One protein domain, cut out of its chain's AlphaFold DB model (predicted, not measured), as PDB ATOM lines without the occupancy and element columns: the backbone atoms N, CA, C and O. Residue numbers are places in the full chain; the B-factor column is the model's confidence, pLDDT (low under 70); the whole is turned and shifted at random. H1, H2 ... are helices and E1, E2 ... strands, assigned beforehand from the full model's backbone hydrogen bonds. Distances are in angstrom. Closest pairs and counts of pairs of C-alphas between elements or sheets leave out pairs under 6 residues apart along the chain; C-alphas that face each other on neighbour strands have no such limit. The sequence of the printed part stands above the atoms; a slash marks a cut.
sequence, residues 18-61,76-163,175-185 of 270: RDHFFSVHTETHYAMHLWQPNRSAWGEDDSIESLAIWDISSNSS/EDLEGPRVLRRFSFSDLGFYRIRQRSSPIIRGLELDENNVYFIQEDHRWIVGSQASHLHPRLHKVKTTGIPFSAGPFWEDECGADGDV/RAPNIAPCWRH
ATOM      1  N   ARG A  18     -32.302  42.010  -6.419       83.25
ATOM      2  CA  ARG A  18     -33.339  42.150  -7.451       83.25
ATOM      3  C   ARG A  18     -33.009  41.378  -8.723       83.25
ATOM      4  O   ARG A  18     -33.858  41.333  -9.610       83.25
ATOM      5  N   ASP A  19     -31.803  40.833  -8.829       87.69
ATOM      6  CA  ASP A  19     -31.411  40.013  -9.964       87.69
ATOM      7  C   ASP A  19     -31.925  38.594  -9.797       87.69
ATOM      8  O   ASP A  19     -32.023  38.062  -8.690       87.69
ATOM      9  N   HIS A  20     -32.220  37.970 -10.925       87.50
ATOM     10  CA  HIS A  20     -32.648  36.588 -10.970       87.50
ATOM     11  C   HIS A  20     -31.732  35.834 -11.913       87.50
ATOM     12  O   HIS A  20     -31.467  36.276 -13.030       87.50
ATOM     13  N   PHE A  21     -31.262  34.675 -11.477       90.50
ATOM     14  CA  PHE A  21     -30.623  33.735 -12.373       90.50
ATOM     15  C   PHE A  21     -31.272  32.371 -12.216       90.50
ATOM     16  O   PHE A  21     -31.712  31.988 -11.134       90.50
ATOM     17  N   PHE A  22     -31.328  31.650 -13.323       92.19
ATOM     18  CA  PHE A  22     -31.699  30.249 -13.352       92.19
ATOM     19  C   PHE A  22     -30.521  29.493 -13.926       92.19
ATOM     20  O   PHE A  22     -29.936  29.919 -14.922       92.19
ATOM     21  N   SER A  23     -30.182  28.374 -13.306       93.69
ATOM     22  CA  SER A  23     -29.191  27.459 -13.838       93.69
ATOM     23  C   SER A  23     -29.681  26.027 -13.771       93.69
ATOM     24  O   SER A  23     -30.538  25.671 -12.957       93.69
ATOM     25  N   VAL A  24     -29.131  25.229 -14.672       93.50
ATOM     26  CA  VAL A  24     -29.387  23.801 -14.813       93.50
ATOM     27  C   VAL A  24     -28.143  23.163 -15.417       93.50
ATOM     28  O   VAL A  24     -27.369  23.832 -16.108       93.50
ATOM     29  N   HIS A  25     -27.929  21.883 -15.139       93.44
ATOM     30  CA  HIS A  25     -26.815  21.144 -15.699       93.44
ATOM     31  C   HIS A  25     -27.170  19.679 -15.918       93.44
ATOM     32  O   HIS A  25     -28.067  19.142 -15.272       93.44
ATOM     33  N   THR A  26     -26.432  19.053 -16.820       91.81
ATOM     34  CA  THR A  26     -26.308  17.603 -16.941       91.81
ATOM     35  C   THR A  26     -24.903  17.212 -16.472       91.81
ATOM     36  O   THR A  26     -24.210  18.005 -15.829       91.81
ATOM     37  N   GLU A  27     -24.454  15.998 -16.778       91.62
ATOM     38  CA  GLU A  27     -23.055  15.601 -16.581       91.62
ATOM     39  C   GLU A  27     -22.096  16.321 -17.540       91.62
ATOM     40  O   GLU A  27     -20.909  16.452 -17.258       91.62
ATOM     41  N   THR A  28     -22.602  16.788 -18.686       94.19
ATOM     42  CA  THR A  28     -21.784  17.292 -19.798       94.19
ATOM     43  C   THR A  28     -22.053  18.746 -20.145       94.19
ATOM     44  O   THR A  28     -21.211  19.375 -20.777       94.19
ATOM     45  N   HIS A  29     -23.183  19.308 -19.716       95.44
ATOM     46  CA  HIS A  29     -23.580  20.670 -20.055       95.44
ATOM     47  C   HIS A  29     -24.015  21.459 -18.827       95.44
ATOM     48  O   HIS A  29     -24.628  20.920 -17.913       95.44
ATOM     49  N   TYR A  30     -23.743  22.758 -18.829       95.75
ATOM     50  CA  TYR A  30     -24.248  23.707 -17.842       95.75
ATOM     51  C   TYR A  30     -24.871  24.887 -18.578       95.75
ATOM     52  O   TYR A  30     -24.282  25.405 -19.524       95.75
ATOM     53  N   ALA A  31     -26.042  25.343 -18.149       96.88
ATOM     54  CA  ALA A  31     -26.670  26.543 -18.682       96.88
ATOM     55  C   ALA A  31     -27.034  27.503 -17.558       96.88
ATOM     56  O   ALA A  31     -27.441  27.095 -16.470       96.88
ATOM     57  N   MET A  32     -26.905  28.796 -17.843       96.31
ATOM     58  CA  MET A  32     -27.288  29.858 -16.926       96.31
ATOM     59  C   MET A  32     -27.964  30.989 -17.685       96.31
ATOM     60  O   MET A  32     -27.367  31.603 -18.571       96.31
ATOM     61  N   HIS A  33     -29.200  31.274 -17.300       96.06
ATOM     62  CA  HIS A  33     -29.933  32.463 -17.695       96.06
ATOM     63  C   HIS A  33     -29.806  33.512 -16.593       96.06
ATOM     64  O   HIS A  33     -30.107  33.225 -15.435       96.06
ATOM     65  N   LEU A  34     -29.401  34.725 -16.956       93.88
ATOM     66  CA  LEU A  34     -29.339  35.879 -16.071       93.88
ATOM     67  C   LEU A  34     -30.364  36.915 -16.522       93.88
ATOM     68  O   LEU A  34     -30.403  37.293 -17.692       93.88
ATOM     69  N   TRP A  35     -31.127  37.416 -15.559       93.38
ATOM     70  CA  TRP A  35     -32.053  38.522 -15.703       93.38
ATOM     71  C   TRP A  35     -31.727  39.591 -14.664       93.38
ATOM     72  O   TRP A  35     -31.693  39.318 -13.461       93.38
ATOM     73  N   GLN A  36     -31.512  40.820 -15.123       89.94
ATOM     74  CA  GLN A  36     -31.371  41.986 -14.259       89.94
ATOM     75  C   GLN A  36     -32.444  43.013 -14.640       89.94
ATOM     76  O   GLN A  36     -32.581  43.348 -15.823       89.94
ATOM     77  N   PRO A  37     -33.207  43.541 -13.666       86.94
ATOM     78  CA  PRO A  37     -34.194  44.570 -13.947       86.94
ATOM     79  C   PRO A  37     -33.505  45.832 -14.460       86.94
ATOM     80  O   PRO A  37     -32.349  46.095 -14.120       86.94
ATOM     81  N   ASN A  38     -34.245  46.663 -15.199       78.69
ATOM     82  CA  ASN A  38     -33.779  48.011 -15.490       78.69
ATOM     83  C   ASN A  38     -33.483  48.755 -14.167       78.69
ATOM     84  O   ASN A  38     -34.316  48.798 -13.253       78.69
ATOM     85  N   ARG A  39     -32.273  49.315 -14.068       76.25
ATOM     86  CA  ARG A  39     -31.803  50.120 -12.932       76.25
ATOM     87  C   ARG A  39     -31.568  51.588 -13.287       76.25
ATOM     88  O   ARG A  39     -31.128  52.347 -12.425       76.25
ATOM     89  N   SER A  40     -31.815  51.989 -14.531       71.50
ATOM     90  CA  SER A  40     -31.678  53.367 -14.971       71.50
ATOM     91  C   SER A  40     -32.694  54.237 -14.237       71.50
ATOM     92  O   SER A  40     -33.887  53.940 -14.168       71.50
ATOM     93  N   ALA A  41     -32.203  55.330 -13.651       67.19
ATOM     94  CA  ALA A  41     -33.031  56.272 -12.898       67.19
ATOM     95  C   ALA A  41     -34.108  56.943 -13.772       67.19
ATOM     96  O   ALA A  41     -35.085  57.471 -13.252       67.19
ATOM     97  N   TRP A  42     -33.920  56.900 -15.093       69.12
ATOM     98  CA  TRP A  42     -34.769  57.537 -16.096       69.12
ATOM     99  C   TRP A  42     -35.737  56.559 -16.777       69.12
ATOM    100  O   TRP A  42     -36.568  56.985 -17.567       69.12
ATOM    101  N   GLY A  43     -35.663  55.257 -16.463       61.94
ATOM    102  CA  GLY A  43     -36.566  54.242 -17.016       61.94
ATOM    103  C   GLY A  43     -36.364  53.946 -18.507       61.94
ATOM    104  O   GLY A  43     -37.195  53.271 -19.102       61.94
ATOM    105  N   GLU A  44     -35.280  54.442 -19.104       62.72
ATOM    106  CA  GLU A  44     -35.037  54.387 -20.554       62.72
ATOM    107  C   GLU A  44     -34.479  53.039 -21.040       62.72
ATOM    108  O   GLU A  44     -34.585  52.733 -22.225       62.72
ATOM    109  N   ASP A  45     -33.926  52.219 -20.140       68.25
ATOM    110  CA  ASP A  45     -33.284  50.953 -20.505       68.25
ATOM    111  C   ASP A  45     -34.242  49.758 -20.370       68.25
ATOM    112  O   ASP A  45     -35.110  49.692 -19.497       68.25
ATOM    113  N   ASP A  46     -34.068  48.757 -21.222       77.44
ATOM    114  CA  ASP A  46     -34.713  47.461 -21.023       77.44
ATOM    115  C   ASP A  46     -34.012  46.663 -19.900       77.44
ATOM    116  O   ASP A  46     -32.890  46.967 -19.489       77.44
ATOM    117  N   SER A  47     -34.645  45.582 -19.427       85.75
ATOM    118  CA  SER A  47     -33.952  44.560 -18.629       85.75
ATOM    119  C   SER A  47     -32.734  44.008 -19.374       85.75
ATOM    120  O   SER A  47     -32.779  43.766 -20.589       85.75
ATOM    121  N   ILE A  48     -31.660  43.761 -18.621       88.50
ATOM    122  CA  ILE A  48     -30.472  43.076 -19.128       88.50
ATOM    123  C   ILE A  48     -30.726  41.582 -18.999       88.50
ATOM    124  O   ILE A  48     -30.985  41.074 -17.907       88.50
ATOM    125  N   GLU A  49     -30.655  40.882 -20.124       92.31
ATOM    126  CA  GLU A  49     -30.905  39.449 -20.188       92.31
ATOM    127  C   GLU A  49     -29.831  38.768 -21.019       92.31
ATOM    128  O   GLU A  49     -29.458  39.242 -22.097       92.31
ATOM    129  N   SER A  50     -29.334  37.649 -20.506       93.12
ATOM    130  CA  SER A  50     -28.363  36.826 -21.212       93.12
ATOM    131  C   SER A  50     -28.532  35.363 -20.845       93.12
ATOM    132  O   SER A  50     -28.932  35.023 -19.732       93.12
ATOM    133  N   LEU A  51     -28.207  34.493 -21.791       96.19
ATOM    134  CA  LEU A  51     -28.104  33.060 -21.569       96.19
ATOM    135  C   LEU A  51     -26.742  32.612 -22.069       96.19
ATOM    136  O   LEU A  51     -26.298  33.008 -23.146       96.19
ATOM    137  N   ALA A  52     -26.081  31.776 -21.290       96.25
ATOM    138  CA  ALA A  52     -24.864  31.120 -21.715       96.25
ATOM    139  C   ALA A  52     -24.956  29.626 -21.426       96.25
ATOM    140  O   ALA A  52     -25.587  29.201 -20.456       96.25
ATOM    141  N   ILE A  53     -24.357  28.855 -22.326       96.12
ATOM    142  CA  ILE A  53     -24.317  27.400 -22.296       96.12
ATOM    143  C   ILE A  53     -22.855  26.996 -22.384       96.12
ATOM    144  O   ILE A  53     -22.113  27.507 -23.229       96.12
ATOM    145  N   TRP A  54     -22.456  26.085 -21.512       94.69
ATOM    146  CA  TRP A  54     -21.112  25.558 -21.410       94.69
ATOM    147  C   TRP A  54     -21.120  24.047 -21.592       94.69
ATOM    148  O   TRP A  54     -22.021  23.365 -21.112       94.69
ATOM    149  N   ASP A  55     -20.078  23.554 -22.244       93.38
ATOM    150  CA  ASP A  55     -19.648  22.164 -22.200       93.38
ATOM    151  C   ASP A  55     -18.755  22.020 -20.968       93.38
ATOM    152  O   ASP A  55     -17.759  22.735 -20.838       93.38
ATOM    153  N   ILE A  56     -19.160  21.147 -20.052       93.06
ATOM    154  CA  ILE A  56     -18.470  20.821 -18.799       93.06
ATOM    155  C   ILE A  56     -17.976  19.367 -18.784       93.06
ATOM    156  O   ILE A  56     -17.572  18.876 -17.737       93.06
ATOM    157  N   SER A  57     -17.993  18.677 -19.932       92.00
ATOM    158  CA  SER A  57     -17.593  17.265 -20.040       92.00
ATOM    159  C   SER A  57     -16.121  17.017 -19.697       92.00
ATOM    160  O   SER A  57     -15.737  15.915 -19.308       92.00
ATOM    161  N   SER A  58     -15.285  18.044 -19.856       90.06
ATOM    162  CA  SER A  58     -13.857  17.992 -19.565       90.06
ATOM    163  C   SER A  58     -13.565  18.709 -18.253       90.06
ATOM    164  O   SER A  58     -13.809  19.909 -18.116       90.06
ATOM    165  N   ASN A  59     -12.995  17.982 -17.294       85.62
ATOM    166  CA  ASN A  59     -12.521  18.572 -16.046       85.62
ATOM    167  C   ASN A  59     -11.341  19.515 -16.308       85.62
ATOM    168  O   ASN A  59     -10.567  19.314 -17.238       85.62
ATOM    169  N   SER A  60     -11.185  20.527 -15.456       84.38
ATOM    170  CA  SER A  60     -10.009  21.398 -15.454       84.38
ATOM    171  C   SER A  60      -9.306  21.313 -14.111       84.38
ATOM    172  O   SER A  60      -9.952  21.405 -13.065       84.38
ATOM    173  N   SER A  61      -7.978  21.205 -14.116       85.38
ATOM    174  CA  SER A  61      -7.182  21.408 -12.901       85.38
ATOM    175  C   SER A  61      -7.075  22.887 -12.512       85.38
ATOM    176  O   SER A  61      -6.602  23.201 -11.419       85.38
ATOM    177  N   GLU A  76      -8.163  28.203 -24.212       65.81
ATOM    178  CA  GLU A  76      -9.541  27.691 -24.337       65.81
ATOM    179  C   GLU A  76      -9.656  26.367 -25.112       65.81
ATOM    180  O   GLU A  76     -10.621  25.630 -24.925       65.81
ATOM    181  N   ASP A  77      -8.646  26.041 -25.921       65.06
ATOM    182  CA  ASP A  77      -8.617  24.857 -26.779       65.06
ATOM    183  C   ASP A  77      -8.047  23.590 -26.117       65.06
ATOM    184  O   ASP A  77      -8.077  22.528 -26.738       65.06
ATOM    185  N   LEU A  78      -7.483  23.670 -24.902       65.69
ATOM    186  CA  LEU A  78      -6.671  22.570 -24.356       65.69
ATOM    187  C   LEU A  78      -7.336  21.758 -23.236       65.69
ATOM    188  O   LEU A  78      -7.141  20.545 -23.216       65.69
ATOM    189  N   GLU A  79      -8.093  22.367 -22.310       77.94
ATOM    190  CA  GLU A  79      -8.648  21.629 -21.161       77.94
ATOM    191  C   GLU A  79      -9.729  22.409 -20.390       77.94
ATOM    192  O   GLU A  79      -9.560  23.596 -20.098       77.94
ATOM    193  N   GLY A  80     -10.800  21.726 -19.969       85.31
ATOM    194  CA  GLY A  80     -11.791  22.259 -19.031       85.31
ATOM    195  C   GLY A  80     -13.131  22.717 -19.621       85.31
ATOM    196  O   GLY A  80     -13.379  22.569 -20.820       85.31
ATOM    197  N   PRO A  81     -13.999  23.308 -18.775       89.00
ATOM    198  CA  PRO A  81     -15.266  23.878 -19.204       89.00
ATOM    199  C   PRO A  81     -15.107  24.986 -20.246       89.00
ATOM    200  O   PRO A  81     -14.358  25.944 -20.037       89.00
ATOM    201  N   ARG A  82     -15.882  24.917 -21.327       89.12
ATOM    202  CA  ARG A  82     -15.857  25.903 -22.419       89.12
ATOM    203  C   ARG A  82     -17.249  26.392 -22.765       89.12
ATOM    204  O   ARG A  82     -18.228  25.671 -22.617       89.12
ATOM    205  N   VAL A  83     -17.346  27.627 -23.238       91.56
ATOM    206  CA  VAL A  83     -18.624  28.205 -23.668       91.56
ATOM    207  C   VAL A  83     -18.993  27.613 -25.026       91.56
ATOM    208  O   VAL A  83     -18.262  27.806 -25.992       91.56
ATOM    209  N   LEU A  84     -20.136  26.936 -25.118       93.12
ATOM    210  CA  LEU A  84     -20.694  26.480 -26.394       93.12
ATOM    211  C   LEU A  84     -21.420  27.610 -27.114       93.12
ATOM    212  O   LEU A  84     -21.270  27.787 -28.321       93.12
ATOM    213  N   ARG A  85     -22.228  28.380 -26.375       94.19
ATOM    214  CA  ARG A  85     -23.011  29.473 -26.953       94.19
ATOM    215  C   ARG A  85     -23.361  30.539 -25.931       94.19
ATOM    216  O   ARG A  85     -23.618  30.251 -24.764       94.19
ATOM    217  N   ARG A  86     -23.424  31.781 -26.409       95.38
ATOM    218  CA  ARG A  86     -23.987  32.925 -25.690       95.38
ATOM    219  C   ARG A  86     -25.150  33.492 -26.491       95.38
ATOM    220  O   ARG A  86     -25.074  33.572 -27.713       95.38
ATOM    221  N   PHE A  87     -26.193  33.891 -25.786       94.50
ATOM    222  CA  PHE A  87     -27.375  34.533 -26.333       94.50
ATOM    223  C   PHE A  87     -27.489  35.916 -25.703       94.50
ATOM    224  O   PHE A  87     -27.517  36.063 -24.477       94.50
ATOM    225  N   SER A  88     -27.542  36.926 -26.562       91.38
ATOM    226  CA  SER A  88     -27.886  38.295 -26.198       91.38
ATOM    227  C   SER A  88     -29.394  38.433 -25.977       91.38
ATOM    228  O   SER A  88     -30.178  37.588 -26.412       91.38
ATOM    229  N   PHE A  89     -29.837  39.551 -25.399       90.44
ATOM    230  CA  PHE A  89     -31.267  39.863 -25.294       90.44
ATOM    231  C   PHE A  89     -31.994  39.851 -26.655       90.44
ATOM    232  O   PHE A  89     -33.195  39.580 -26.706       90.44
ATOM    233  N   SER A  90     -31.292  40.141 -27.759       91.44
ATOM    234  CA  SER A  90     -31.848  40.086 -29.117       91.44
ATOM    235  C   SER A  90     -32.112  38.647 -29.547       91.44
ATOM    236  O   SER A  90     -33.177  38.367 -30.090       91.44
ATOM    237  N   ASP A  91     -31.196  37.727 -29.235       94.06
ATOM    238  CA  ASP A  91     -31.376  36.296 -29.501       94.06
ATOM    239  C   ASP A  91     -32.521  35.727 -28.654       94.06
ATOM    240  O   ASP A  91     -33.394  35.030 -29.169       94.06
ATOM    241  N   LEU A  92     -32.590  36.096 -27.368       94.75
ATOM    242  CA  LEU A  92     -33.708  35.723 -26.493       94.75
ATOM    243  C   LEU A  92     -35.049  36.257 -27.029       94.75
ATOM    244  O   LEU A  92     -36.083  35.597 -26.915       94.75
ATOM    245  N   GLY A  93     -35.037  37.444 -27.643       93.94
ATOM    246  CA  GLY A  93     -36.184  38.018 -28.344       93.94
ATOM    247  C   GLY A  93     -36.567  37.232 -29.599       93.94
ATOM    248  O   GLY A  93     -37.747  36.940 -29.790       93.94
ATOM    249  N   PHE A  94     -35.585  36.846 -30.416       93.75
ATOM    250  CA  PHE A  94     -35.784  36.021 -31.611       93.75
ATOM    251  C   PHE A  94     -36.447  34.679 -31.270       93.75
ATOM    252  O   PHE A  94     -37.430  34.301 -31.906       93.75
ATOM    253  N   TYR A  95     -35.977  34.014 -30.212       94.94
ATOM    254  CA  TYR A  95     -36.531  32.748 -29.722       94.94
ATOM    255  C   TYR A  95     -37.779  32.900 -28.836       94.94
ATOM    256  O   TYR A  95     -38.284  31.910 -28.318       94.94
ATOM    257  N   ARG A  96     -38.306  34.122 -28.662       94.69
ATOM    258  CA  ARG A  96     -39.533  34.412 -27.888       94.69
ATOM    259  C   ARG A  96     -39.483  33.975 -26.415       94.69
ATOM    260  O   ARG A  96     -40.519  33.662 -25.825       94.69
ATOM    261  N   ILE A  97     -38.294  34.013 -25.817       95.12
ATOM    262  CA  ILE A  97     -38.042  33.673 -24.405       95.12
ATOM    263  C   ILE A  97     -37.509  34.854 -23.582       95.12
ATOM    264  O   ILE A  97     -37.129  34.684 -22.427       95.12
ATOM    265  N   ARG A  98     -37.476  36.062 -24.150       94.44
ATOM    266  CA  ARG A  98     -37.123  37.279 -23.408       94.44
ATOM    267  C   ARG A  98     -38.210  37.625 -22.385       94.44
ATOM    268  O   ARG A  98     -39.380  37.735 -22.747       94.44
ATOM    269  N   GLN A  99     -37.814  37.836 -21.136       93.25
ATOM    270  CA  GLN A  99     -38.694  38.049 -19.984       93.25
ATOM    271  C   GLN A  99     -39.095  39.507 -19.766       93.25
ATOM    272  O   GLN A  99     -40.177  39.781 -19.247       93.25
ATOM    273  N   ARG A 100     -38.254  40.460 -20.182       91.38
ATOM    274  CA  ARG A 100     -38.523  41.898 -20.036       91.38
ATOM    275  C   ARG A 100     -38.789  42.275 -18.572       91.38
ATOM    276  O   ARG A 100     -38.112  41.791 -17.677       91.38
ATOM    277  N   SER A 101     -39.753  43.150 -18.301       87.75
ATOM    278  CA  SER A 101     -40.070  43.654 -16.958       87.75
ATOM    279  C   SER A 101     -40.899  42.700 -16.089       87.75
ATOM    280  O   SER A 101     -41.034  42.957 -14.893       87.75
ATOM    281  N   SER A 102     -41.445  41.623 -16.660       89.50
ATOM    282  CA  SER A 102     -42.349  40.697 -15.970       89.50
ATOM    283  C   SER A 102     -41.931  39.245 -16.218       89.50
ATOM    284  O   SER A 102     -42.551  38.566 -17.036       89.50
ATOM    285  N   PRO A 103     -40.859  38.773 -15.554       91.38
ATOM    286  CA  PRO A 103     -40.372  37.415 -15.715       91.38
ATOM    287  C   PRO A 103     -41.402  36.388 -15.252       91.38
ATOM    288  O   PRO A 103     -41.992  36.511 -14.180       91.38
ATOM    289  N   ILE A 104     -41.563  35.355 -16.075       92.12
ATOM    290  CA  ILE A 104     -42.481  34.227 -15.870       92.12
ATOM    291  C   ILE A 104     -41.754  32.879 -15.987       92.12
ATOM    292  O   ILE A 104     -42.384  31.842 -16.187       92.12
ATOM    293  N   ILE A 105     -40.417  32.875 -15.919       92.25
ATOM    294  CA  ILE A 105     -39.629  31.635 -15.919       92.25
ATOM    295  C   ILE A 105     -39.920  30.877 -14.628       92.25
ATOM    296  O   ILE A 105     -39.667  31.379 -13.534       92.25
ATOM    297  N   ARG A 106     -40.408  29.648 -14.779       88.62
ATOM    298  CA  ARG A 106     -40.546  28.659 -13.708       88.62
ATOM    299  C   ARG A 106     -39.248  27.877 -13.521       88.62
ATOM    300  O   ARG A 106     -38.854  27.583 -12.397       88.62
ATOM    301  N   GLY A 107     -38.579  27.528 -14.617       90.88
ATOM    302  CA  GLY A 107     -37.372  26.713 -14.574       90.88
ATOM    303  C   GLY A 107     -36.672  26.592 -15.919       90.88
ATOM    304  O   GLY A 107     -37.183  27.035 -16.950       90.88
ATOM    305  N   LEU A 108     -35.490  25.984 -15.868       94.06
ATOM    306  CA  LEU A 108     -34.722  25.576 -17.034       94.06
ATOM    307  C   LEU A 108     -34.513  24.065 -16.992       94.06
ATOM    308  O   LEU A 108     -34.264  23.516 -15.920       94.06
ATOM    309  N   GLU A 109     -34.542  23.436 -18.159       93.38
ATOM    310  CA  GLU A 109     -34.136  22.044 -18.355       93.38
ATOM    311  C   GLU A 109     -33.115  21.943 -19.499       93.38
ATOM    312  O   GLU A 109     -32.966  22.873 -20.298       93.38
ATOM    313  N   LEU A 110     -32.372  20.838 -19.554       93.50
ATOM    314  CA  LEU A 110     -31.329  20.578 -20.550       93.50
ATOM    315  C   LEU A 110     -31.408  19.134 -21.042       93.50
ATOM    316  O   LEU A 110     -31.682  18.231 -20.253       93.50
ATOM    317  N   ASP A 111     -31.094  18.932 -22.318       91.81
ATOM    318  CA  ASP A 111     -30.730  17.630 -22.886       91.81
ATOM    319  C   ASP A 111     -29.347  17.716 -23.571       91.81
ATOM    320  O   ASP A 111     -28.581  18.649 -23.307       91.81
ATOM    321  N   GLU A 112     -28.984  16.749 -24.423       91.19
ATOM    322  CA  GLU A 112     -27.672  16.758 -25.084       91.19
ATOM    323  C   GLU A 112     -27.480  17.891 -26.104       91.19
ATOM    324  O   GLU A 112     -26.345  18.147 -26.503       91.19
ATOM    325  N   ASN A 113     -28.551  18.548 -26.562       93.00
ATOM    326  CA  ASN A 113     -28.503  19.480 -27.694       93.00
ATOM    327  C   ASN A 113     -29.281  20.786 -27.486       93.00
ATOM    328  O   ASN A 113     -29.131  21.711 -28.289       93.00
ATOM    329  N   ASN A 114     -30.131  20.868 -26.469       95.56
ATOM    330  CA  ASN A 114     -31.109  21.924 -26.283       95.56
ATOM    331  C   ASN A 114     -31.184  22.374 -24.829       95.56
ATOM    332  O   ASN A 114     -31.024  21.604 -23.883       95.56
ATOM    333  N   VAL A 115     -31.512  23.651 -24.674       96.38
ATOM    334  CA  VAL A 115     -31.949  24.241 -23.412       96.38
ATOM    335  C   VAL A 115     -33.423  24.581 -23.503       96.38
ATOM    336  O   VAL A 115     -33.881  25.161 -24.488       96.38
ATOM    337  N   TYR A 116     -34.162  24.230 -22.463       96.50
ATOM    338  CA  TYR A 116     -35.603  24.376 -22.397       96.50
ATOM    339  C   TYR A 116     -35.972  25.428 -21.365       96.50
ATOM    340  O   TYR A 116     -35.593  25.339 -20.200       96.50
ATOM    341  N   PHE A 117     -36.725  26.431 -21.801       96.38
ATOM    342  CA  PHE A 117     -37.318  27.441 -20.938       96.38
ATOM    343  C   PHE A 117     -38.733  27.024 -20.593       96.38
ATOM    344  O   PHE A 117     -39.582  26.963 -21.480       96.38
ATOM    345  N   ILE A 118     -38.993  26.800 -19.309       93.75
ATOM    346  CA  ILE A 118     -40.336  26.539 -18.807       93.75
ATOM    347  C   ILE A 118     -40.881  27.851 -18.262       93.75
ATOM    348  O   ILE A 118     -40.355  28.410 -17.297       93.75
ATOM    349  N   GLN A 119     -41.926  28.358 -18.902       93.31
ATOM    350  CA  GLN A 119     -42.600  29.603 -18.567       93.31
ATOM    351  C   GLN A 119     -44.014  29.306 -18.070       93.31
ATOM    352  O   GLN A 119     -44.736  28.519 -18.680       93.31
ATOM    353  N   GLU A 120     -44.425  29.951 -16.987       89.56
ATOM    354  CA  GLU A 120     -45.741  29.769 -16.375       89.56
ATOM    355  C   GLU A 120     -46.374  31.135 -16.111       89.56
ATOM    356  O   GLU A 120     -45.820  31.951 -15.378       89.56
ATOM    357  N   ASP A 121     -47.529  31.391 -16.729       88.19
ATOM    358  CA  ASP A 121     -48.276  32.640 -16.586       88.19
ATOM    359  C   ASP A 121     -49.725  32.365 -16.163       88.19
ATOM    360  O   ASP A 121     -50.443  31.556 -16.766       88.19
ATOM    361  N   HIS A 122     -50.170  33.021 -15.089       86.56
ATOM    362  CA  HIS A 122     -51.495  32.813 -14.512       86.56
ATOM    363  C   HIS A 122     -51.966  33.983 -13.640       86.56
ATOM    364  O   HIS A 122     -51.188  34.735 -13.051       86.56
ATOM    365  N   ARG A 123     -53.284  34.078 -13.428       85.19
ATOM    366  CA  ARG A 123     -53.917  35.162 -12.648       85.19
ATOM    367  C   ARG A 123     -53.525  35.275 -11.174       85.19
ATOM    368  O   ARG A 123     -53.896  36.244 -10.522       85.19
ATOM    369  N   TRP A 124     -52.860  34.261 -10.635       83.75
ATOM    370  CA  TRP A 124     -52.441  34.212  -9.234       83.75
ATOM    371  C   TRP A 124     -50.953  34.535  -9.034       83.75
ATOM    372  O   TRP A 124     -50.454  34.342  -7.929       83.75
ATOM    373  N   ILE A 125     -50.235  34.995 -10.072       83.12
ATOM    374  CA  ILE A 125     -48.839  35.426  -9.917       83.12
ATOM    375  C   ILE A 125     -48.811  36.653  -9.008       83.12
ATOM    376  O   ILE A 125     -49.564  37.613  -9.197       83.12
ATOM    377  N   VAL A 126     -47.915  36.610  -8.028       82.00
ATOM    378  CA  VAL A 126     -47.678  37.672  -7.051       82.00
ATOM    379  C   VAL A 126     -46.192  38.016  -7.016       82.00
ATOM    380  O   VAL A 126     -45.352  37.182  -7.337       82.00
ATOM    381  N   GLY A 127     -45.864  39.236  -6.595       82.94
ATOM    382  CA  GLY A 127     -44.485  39.713  -6.475       82.94
ATOM    383  C   GLY A 127     -44.299  41.093  -7.097       82.94
ATOM    384  O   GLY A 127     -45.160  41.575  -7.828       82.94
ATOM    385  N   SER A 128     -43.169  41.738  -6.804       82.62
ATOM    386  CA  SER A 128     -42.858  43.083  -7.310       82.62
ATOM    387  C   SER A 128     -42.687  43.151  -8.826       82.62
ATOM    388  O   SER A 128     -42.849  44.220  -9.404       82.62
ATOM    389  N   GLN A 129     -42.356  42.029  -9.463       86.25
ATOM    390  CA  GLN A 129     -42.178  41.915 -10.907       86.25
ATOM    391  C   GLN A 129     -43.391  41.267 -11.603       86.25
ATOM    392  O   GLN A 129     -43.351  41.016 -12.805       86.25
ATOM    393  N   ALA A 130     -44.477  40.989 -10.873       86.50
ATOM    394  CA  ALA A 130     -45.697  40.454 -11.467       86.50
ATOM    395  C   ALA A 130     -46.342  41.489 -12.404       86.50
ATOM    396  O   ALA A 130     -46.464  42.665 -12.054       86.50
ATOM    397  N   SER A 131     -46.792  41.046 -13.579       87.56
ATOM    398  CA  SER A 131     -47.552  41.893 -14.502       87.56
ATOM    399  C   SER A 131     -48.840  42.405 -13.843       87.56
ATOM    400  O   SER A 131     -49.525  41.670 -13.135       87.56
ATOM    401  N   HIS A 132     -49.211  43.659 -14.121       86.00
ATOM    402  CA  HIS A 132     -50.531  44.200 -13.763       86.00
ATOM    403  C   HIS A 132     -51.652  43.682 -14.675       86.00
ATOM    404  O   HIS A 132     -52.832  43.795 -14.345       86.00
ATOM    405  N   LEU A 133     -51.285  43.139 -15.836       87.62
ATOM    406  CA  LEU A 133     -52.191  42.547 -16.808       87.62
ATOM    407  C   LEU A 133     -52.112  41.031 -16.679       87.62
ATOM    408  O   LEU A 133     -51.440  40.358 -17.458       87.62
ATOM    409  N   HIS A 134     -52.773  40.504 -15.655       84.69
ATOM    410  CA  HIS A 134     -52.848  39.068 -15.424       84.69
ATOM    411  C   HIS A 134     -53.623  38.355 -16.539       84.69
ATOM    412  O   HIS A 134     -54.707  38.819 -16.923       84.69
ATOM    413  N   PRO A 135     -53.146  37.198 -17.031       84.88
ATOM    414  CA  PRO A 135     -53.883  36.437 -18.025       84.88
ATOM    415  C   PRO A 135     -55.171  35.873 -17.419       84.88
ATOM    416  O   PRO A 135     -55.249  35.526 -16.238       84.88
ATOM    417  N   ARG A 136     -56.208  35.733 -18.250       78.62
ATOM    418  CA  ARG A 136     -57.477  35.118 -17.824       78.62
ATOM    419  C   ARG A 136     -57.335  33.624 -17.542       78.62
ATOM    420  O   ARG A 136     -58.070  33.091 -16.714       78.62
ATOM    421  N   LEU A 137     -56.426  32.969 -18.258       79.06
ATOM    422  CA  LEU A 137     -56.226  31.526 -18.264       79.06
ATOM    423  C   LEU A 137     -54.814  31.208 -17.776       79.06
ATOM    424  O   LEU A 137     -53.893  31.986 -18.000       79.06
ATOM    425  N   HIS A 138     -54.665  30.073 -17.097       82.62
ATOM    426  CA  HIS A 138     -53.357  29.554 -16.718       82.62
ATOM    427  C   HIS A 138     -52.720  28.887 -17.944       82.62
ATOM    428  O   HIS A 138     -53.318  27.984 -18.544       82.62
ATOM    429  N   LYS A 139     -51.531  29.362 -18.315       84.44
ATOM    430  CA  LYS A 139     -50.723  28.852 -19.415       84.44
ATOM    431  C   LYS A 139     -49.338  28.446 -18.916       84.44
ATOM    432  O   LYS A 139     -48.637  29.252 -18.313       84.44
ATOM    433  N   VAL A 140     -48.942  27.223 -19.241       87.62
ATOM    434  CA  VAL A 140     -47.566  26.735 -19.115       87.62
ATOM    435  C   VAL A 140     -47.024  26.533 -20.525       87.62
ATOM    436  O   VAL A 140     -47.719  25.985 -21.379       87.62
ATOM    437  N   LYS A 141     -45.807  26.996 -20.792       91.19
ATOM    438  CA  LYS A 141     -45.143  26.874 -22.089       91.19
ATOM    439  C   LYS A 141     -43.710  26.411 -21.887       91.19
ATOM    440  O   LYS A 141     -43.011  26.949 -21.037       91.19
ATOM    441  N   THR A 142     -43.275  25.477 -22.713       94.50
ATOM    442  CA  THR A 142     -41.891  25.034 -22.806       94.50
ATOM    443  C   THR A 142     -41.343  25.426 -24.169       94.50
ATOM    444  O   THR A 142     -41.910  25.051 -25.193       94.50
ATOM    445  N   THR A 143     -40.234  26.162 -24.192       96.88
ATOM    446  CA  THR A 143     -39.533  26.549 -25.423       96.88
ATOM    447  C   THR A 143     -38.124  25.958 -25.417       96.88
ATOM    448  O   THR A 143     -37.310  26.330 -24.576       96.88
ATOM    449  N   GLY A 144     -37.834  25.044 -26.345       96.75
ATOM    450  CA  GLY A 144     -36.530  24.392 -26.503       96.75
ATOM    451  C   GLY A 144     -35.681  25.062 -27.577       96.75
ATOM    452  O   GLY A 144     -36.120  25.175 -28.721       96.75
ATOM    453  N   ILE A 145     -34.469  25.489 -27.227       96.31
ATOM    454  CA  ILE A 145     -33.543  26.193 -28.120       96.31
ATOM    455  C   ILE A 145     -32.265  25.367 -28.285       96.31
ATOM    456  O   ILE A 145     -31.654  25.009 -27.275       96.31
ATOM    457  N   PRO A 146     -31.814  25.121 -29.525       94.94
ATOM    458  CA  PRO A 146     -30.608  24.343 -29.767       94.94
ATOM    459  C   PRO A 146     -29.333  25.084 -29.350       94.94
ATOM    460  O   PRO A 146     -29.223  26.312 -29.451       94.94
ATOM    461  N   PHE A 147     -28.309  24.327 -28.960       92.50
ATOM    462  CA  PHE A 147     -26.965  24.853 -28.709       92.50
ATOM    463  C   PHE A 147     -26.336  25.412 -29.988       92.50
ATOM    464  O   PHE A 147     -25.574  26.369 -29.927       92.50
ATOM    465  N   SER A 148     -26.697  24.877 -31.156       89.19
ATOM    466  CA  SER A 148     -26.300  25.381 -32.475       89.19
ATOM    467  C   SER A 148     -27.363  26.292 -33.096       89.19
ATOM    468  O   SER A 148     -28.510  26.337 -32.655       89.19
ATOM    469  N   ALA A 149     -27.022  27.021 -34.161       86.69
ATOM    470  CA  ALA A 149     -28.034  27.729 -34.943       86.69
ATOM    471  C   ALA A 149     -29.065  26.731 -35.507       86.69
ATOM    472  O   ALA A 149     -28.691  25.688 -36.043       86.69
ATOM    473  N   GLY A 150     -30.355  27.041 -35.380       88.19
ATOM    474  CA  GLY A 150     -31.420  26.132 -35.791       88.19
ATOM    475  C   GLY A 150     -32.814  26.594 -35.366       88.19
ATOM    476  O   GLY A 150     -32.936  27.602 -34.654       88.19
ATOM    477  N   PRO A 151     -33.861  25.881 -35.827       90.19
ATOM    478  CA  PRO A 151     -35.224  26.096 -35.362       90.19
ATOM    479  C   PRO A 151     -35.331  25.787 -33.869       90.19
ATOM    480  O   PRO A 151     -34.537  25.027 -33.320       90.19
ATOM    481  N   PHE A 152     -36.330  26.377 -33.225       92.56
ATOM    482  CA  PHE A 152     -36.665  26.098 -31.836       92.56
ATOM    483  C   PHE A 152     -38.003  25.366 -31.768       92.56
ATOM    484  O   PHE A 152     -38.830  25.472 -32.678       92.56
ATOM    485  N   TRP A 153     -38.188  24.602 -30.700       89.31
ATOM    486  CA  TRP A 153     -39.409  23.854 -30.426       89.31
ATOM    487  C   TRP A 153     -40.252  24.588 -29.383       89.31
ATOM    488  O   TRP A 153     -39.704  25.190 -28.460       89.31
ATOM    489  N   GLU A 154     -41.575  24.515 -29.505       93.88
ATOM    490  CA  GLU A 154     -42.507  24.978 -28.479       93.88
ATOM    491  C   GLU A 154     -43.557  23.901 -28.206       93.88
ATOM    492  O   GLU A 154     -44.131  23.336 -29.133       93.88
ATOM    493  N   ASP A 155     -43.830  23.665 -26.926       91.12
ATOM    494  CA  ASP A 155     -44.989  22.918 -26.447       91.12
ATOM    495  C   ASP A 155     -45.709  23.764 -25.392       91.12
ATOM    496  O   ASP A 155     -45.082  24.487 -24.616       91.12
ATOM    497  N   GLU A 156     -47.036  23.699 -25.358       87.31
ATOM    498  CA  GLU A 156     -47.835  24.446 -24.392       87.31
ATOM    499  C   GLU A 156     -48.895  23.572 -23.735       87.31
ATOM    500  O   GLU A 156     -49.441  22.649 -24.331       87.31
ATOM    501  N   CYS A 157     -49.186  23.861 -22.471       81.06
ATOM    502  CA  CYS A 157     -50.344  23.351 -21.761       81.06
ATOM    503  C   CYS A 157     -51.151  24.540 -21.246       81.06
ATOM    504  O   CYS A 157     -50.740  25.240 -20.318       81.06
ATOM    505  N   GLY A 158     -52.327  24.760 -21.821       71.88
ATOM    506  CA  GLY A 158     -53.190  25.874 -21.463       71.88
ATOM    507  C   GLY A 158     -54.657  25.503 -21.555       71.88
ATOM    508  O   GLY A 158     -55.031  24.478 -22.116       71.88
ATOM    509  N   ALA A 159     -55.499  26.346 -20.969       59.72
ATOM    510  CA  ALA A 159     -56.893  26.344 -21.362       59.72
ATOM    511  C   ALA A 159     -56.986  26.996 -22.745       59.72
ATOM    512  O   ALA A 159     -56.838  28.213 -22.845       59.72
ATOM    513  N   ASP A 160     -57.191  26.210 -23.799       54.22
ATOM    514  CA  ASP A 160     -57.608  26.777 -25.079       54.22
ATOM    515  C   ASP A 160     -58.935  27.489 -24.852       54.22
ATOM    516  O   ASP A 160     -59.793  26.980 -24.134       54.22
ATOM    517  N   GLY A 161     -59.044  28.715 -25.365       46.91
ATOM    518  CA  GLY A 161     -60.004  29.750 -24.967       46.91
ATOM    519  C   GLY A 161     -61.498  29.453 -25.141       46.91
ATOM    520  O   GLY A 161     -62.276  30.401 -25.232       46.91
ATOM    521  N   ASP A 162     -61.917  28.193 -25.174       44.00
ATOM    522  CA  ASP A 162     -63.313  27.815 -25.138       44.00
ATOM    523  C   ASP A 162     -63.860  27.885 -23.703       44.00
ATOM    524  O   ASP A 162     -63.354  27.291 -22.745       44.00
ATOM    525  N   VAL A 163     -64.923  28.668 -23.550       48.78
ATOM    526  CA  VAL A 163     -65.637  28.914 -22.286       48.78
ATOM    527  C   VAL A 163     -66.289  27.647 -21.718       48.78
ATOM    528  O   VAL A 163     -66.678  27.631 -20.550       48.78
ATOM    529  N   ARG A 175     -43.414  13.650 -18.079       78.00
ATOM    530  CA  ARG A 175     -42.428  14.716 -17.871       78.00
ATOM    531  C   ARG A 175     -41.235  14.482 -18.790       78.00
ATOM    532  O   ARG A 175     -40.630  13.414 -18.759       78.00
ATOM    533  N   ALA A 176     -40.937  15.476 -19.614       83.94
ATOM    534  CA  ALA A 176     -39.758  15.521 -20.463       83.94
ATOM    535  C   ALA A 176     -39.390  16.991 -20.716       83.94
ATOM    536  O   ALA A 176     -40.308  17.816 -20.784       83.94
ATOM    537  N   PRO A 177     -38.105  17.319 -20.939       86.81
ATOM    538  CA  PRO A 177     -37.665  18.699 -21.143       86.81
ATOM    539  C   PRO A 177     -38.394  19.444 -22.255       86.81
ATOM    540  O   PRO A 177     -38.612  20.645 -22.157       86.81
ATOM    541  N   ASN A 178     -38.823  18.734 -23.298       88.69
ATOM    542  CA  ASN A 178     -39.520  19.285 -24.456       88.69
ATOM    543  C   ASN A 178     -41.056  19.304 -24.332       88.69
ATOM    544  O   ASN A 178     -41.727  19.665 -25.301       88.69
ATOM    545  N   ILE A 179     -41.616  18.908 -23.184       88.19
ATOM    546  CA  ILE A 179     -43.060  18.854 -22.930       88.19
ATOM    547  C   ILE A 179     -43.395  19.795 -21.770       88.19
ATOM    548  O   ILE A 179     -42.862  19.672 -20.670       88.19
ATOM    549  N   ALA A 180     -44.313  20.732 -21.994       87.88
ATOM    550  CA  ALA A 180     -44.820  21.621 -20.961       87.88
ATOM    551  C   ALA A 180     -45.545  20.820 -19.864       87.88
ATOM    552  O   ALA A 180     -46.459  20.044 -20.179       87.88
ATOM    553  N   PRO A 181     -45.207  21.031 -18.577       83.00
ATOM    554  CA  PRO A 181     -45.923  20.417 -17.464       83.00
ATOM    555  C   PRO A 181     -47.435  20.663 -17.539       83.00
ATOM    556  O   PRO A 181     -47.890  21.787 -17.780       83.00
ATOM    557  N   CYS A 182     -48.234  19.614 -17.325       79.38
ATOM    558  CA  CYS A 182     -49.686  19.732 -17.378       79.38
ATOM    559  C   CYS A 182     -50.257  20.215 -16.042       79.38
ATOM    560  O   CYS A 182     -50.482  19.424 -15.133       79.38
ATOM    561  N   TRP A 183     -50.604  21.496 -15.929       73.06
ATOM    562  CA  TRP A 183     -51.142  22.033 -14.670       73.06
ATOM    563  C   TRP A 183     -52.526  21.469 -14.274       73.06
ATOM    564  O   TRP A 183     -52.887  21.497 -13.096       73.06
ATOM    565  N   ARG A 184     -53.330  20.968 -15.230       70.88
ATOM    566  CA  ARG A 184     -54.689  20.452 -14.955       70.88
ATOM    567  C   ARG A 184     -54.710  19.008 -14.467       70.88
ATOM    568  O   ARG A 184     -55.402  18.740 -13.490       70.88
ATOM    569  N   HIS A 185     -54.016  18.100 -15.153       63.91
ATOM    570  CA  HIS A 185     -54.009  16.679 -14.785       63.91
ATOM    571  C   HIS A 185     -53.163  16.411 -13.559       63.91
ATOM    572  O   HIS A 185     -53.506  15.566 -12.736       63.91
TER     573      HIS A 185
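Overview. This is residues 18 to 61, 76 to 163 and 175 to 185 of the 270 residues of an uncharacterized protein of Lachnellula cervina (UniProt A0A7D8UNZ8). What is the main picture? Two four-stranded antiparallel sheets, E1 to E4 and E5 to E8, make a sandwich, partly face to face with strands crossed at 43 degrees, and the short helix H1 packs on E3. What is printed? There are 143 residues with eight named strands and one named helix, in the order E1 E2 E3 E4 H1 E5 E6 E7 E8; each sheet keeps its chain order. The class is mostly strand, with under half of the residues in named elements. How large is it? It is compact, with a radius of gyration of the C-alphas of 16.6 A and spans of 58 by 44 by 25 A.

Arrangement. How does the first sheet run? E1, residues 20 to 25, E2, residues 29 to 36, and E3, residues 48 to 55, form a meander, each strand the antiparallel neighbour of the one before; E4, residues 82 to 87, is antiparallel to E3. Within hydrogen-bond range are N 22 and O 33 at 2.9 A, N 32 and O 52 at 3.0 A, and N 53 and O 85 at 2.9 A. Where is the helix? H1, residues 89 to 94, is on this sheet; its closest C-alphas with E3 are those of Phe 89 and Glu 49, 5.1 A. Every O i to N i+4 pair in H1 is within hydrogen-bond range. And the second sheet? E5, residues 105 to 110, E6, 114 to 121, E7, 139 to 146, and E8, 153 to 158, form another meander, with N 116 and O 109, N 117 and O 143, and N 142 and O 155 each at 2.8 A. The closest C-alphas of E1 and E5 are those of Val 24 and Leu 108, 6.0 A; E4 and E8 are apart.

Along the chain. Where does E1 begin? C-alpha 20 is at (-32.648, 36.588, -10.970). Where does E8 end? C-alpha 158 is at (-53.190, 25.874, -21.463). Which strands are long? E2 measures 23.4 A, E3 23.7 A, E6 22.4 A and E7 23.1 A.

Size, cuts and confidence. Where is it cut? Residues 62 to 75 and 164 to 174 are not printed, with C-alpha gaps of 13.3 A and 27.6 A. Which links are long? E2 to E3 and E6 to E7. Where is confidence low? The pLDDT is under 70 at residues 41 to 45, 76 to 78, 159 to 163 and 185.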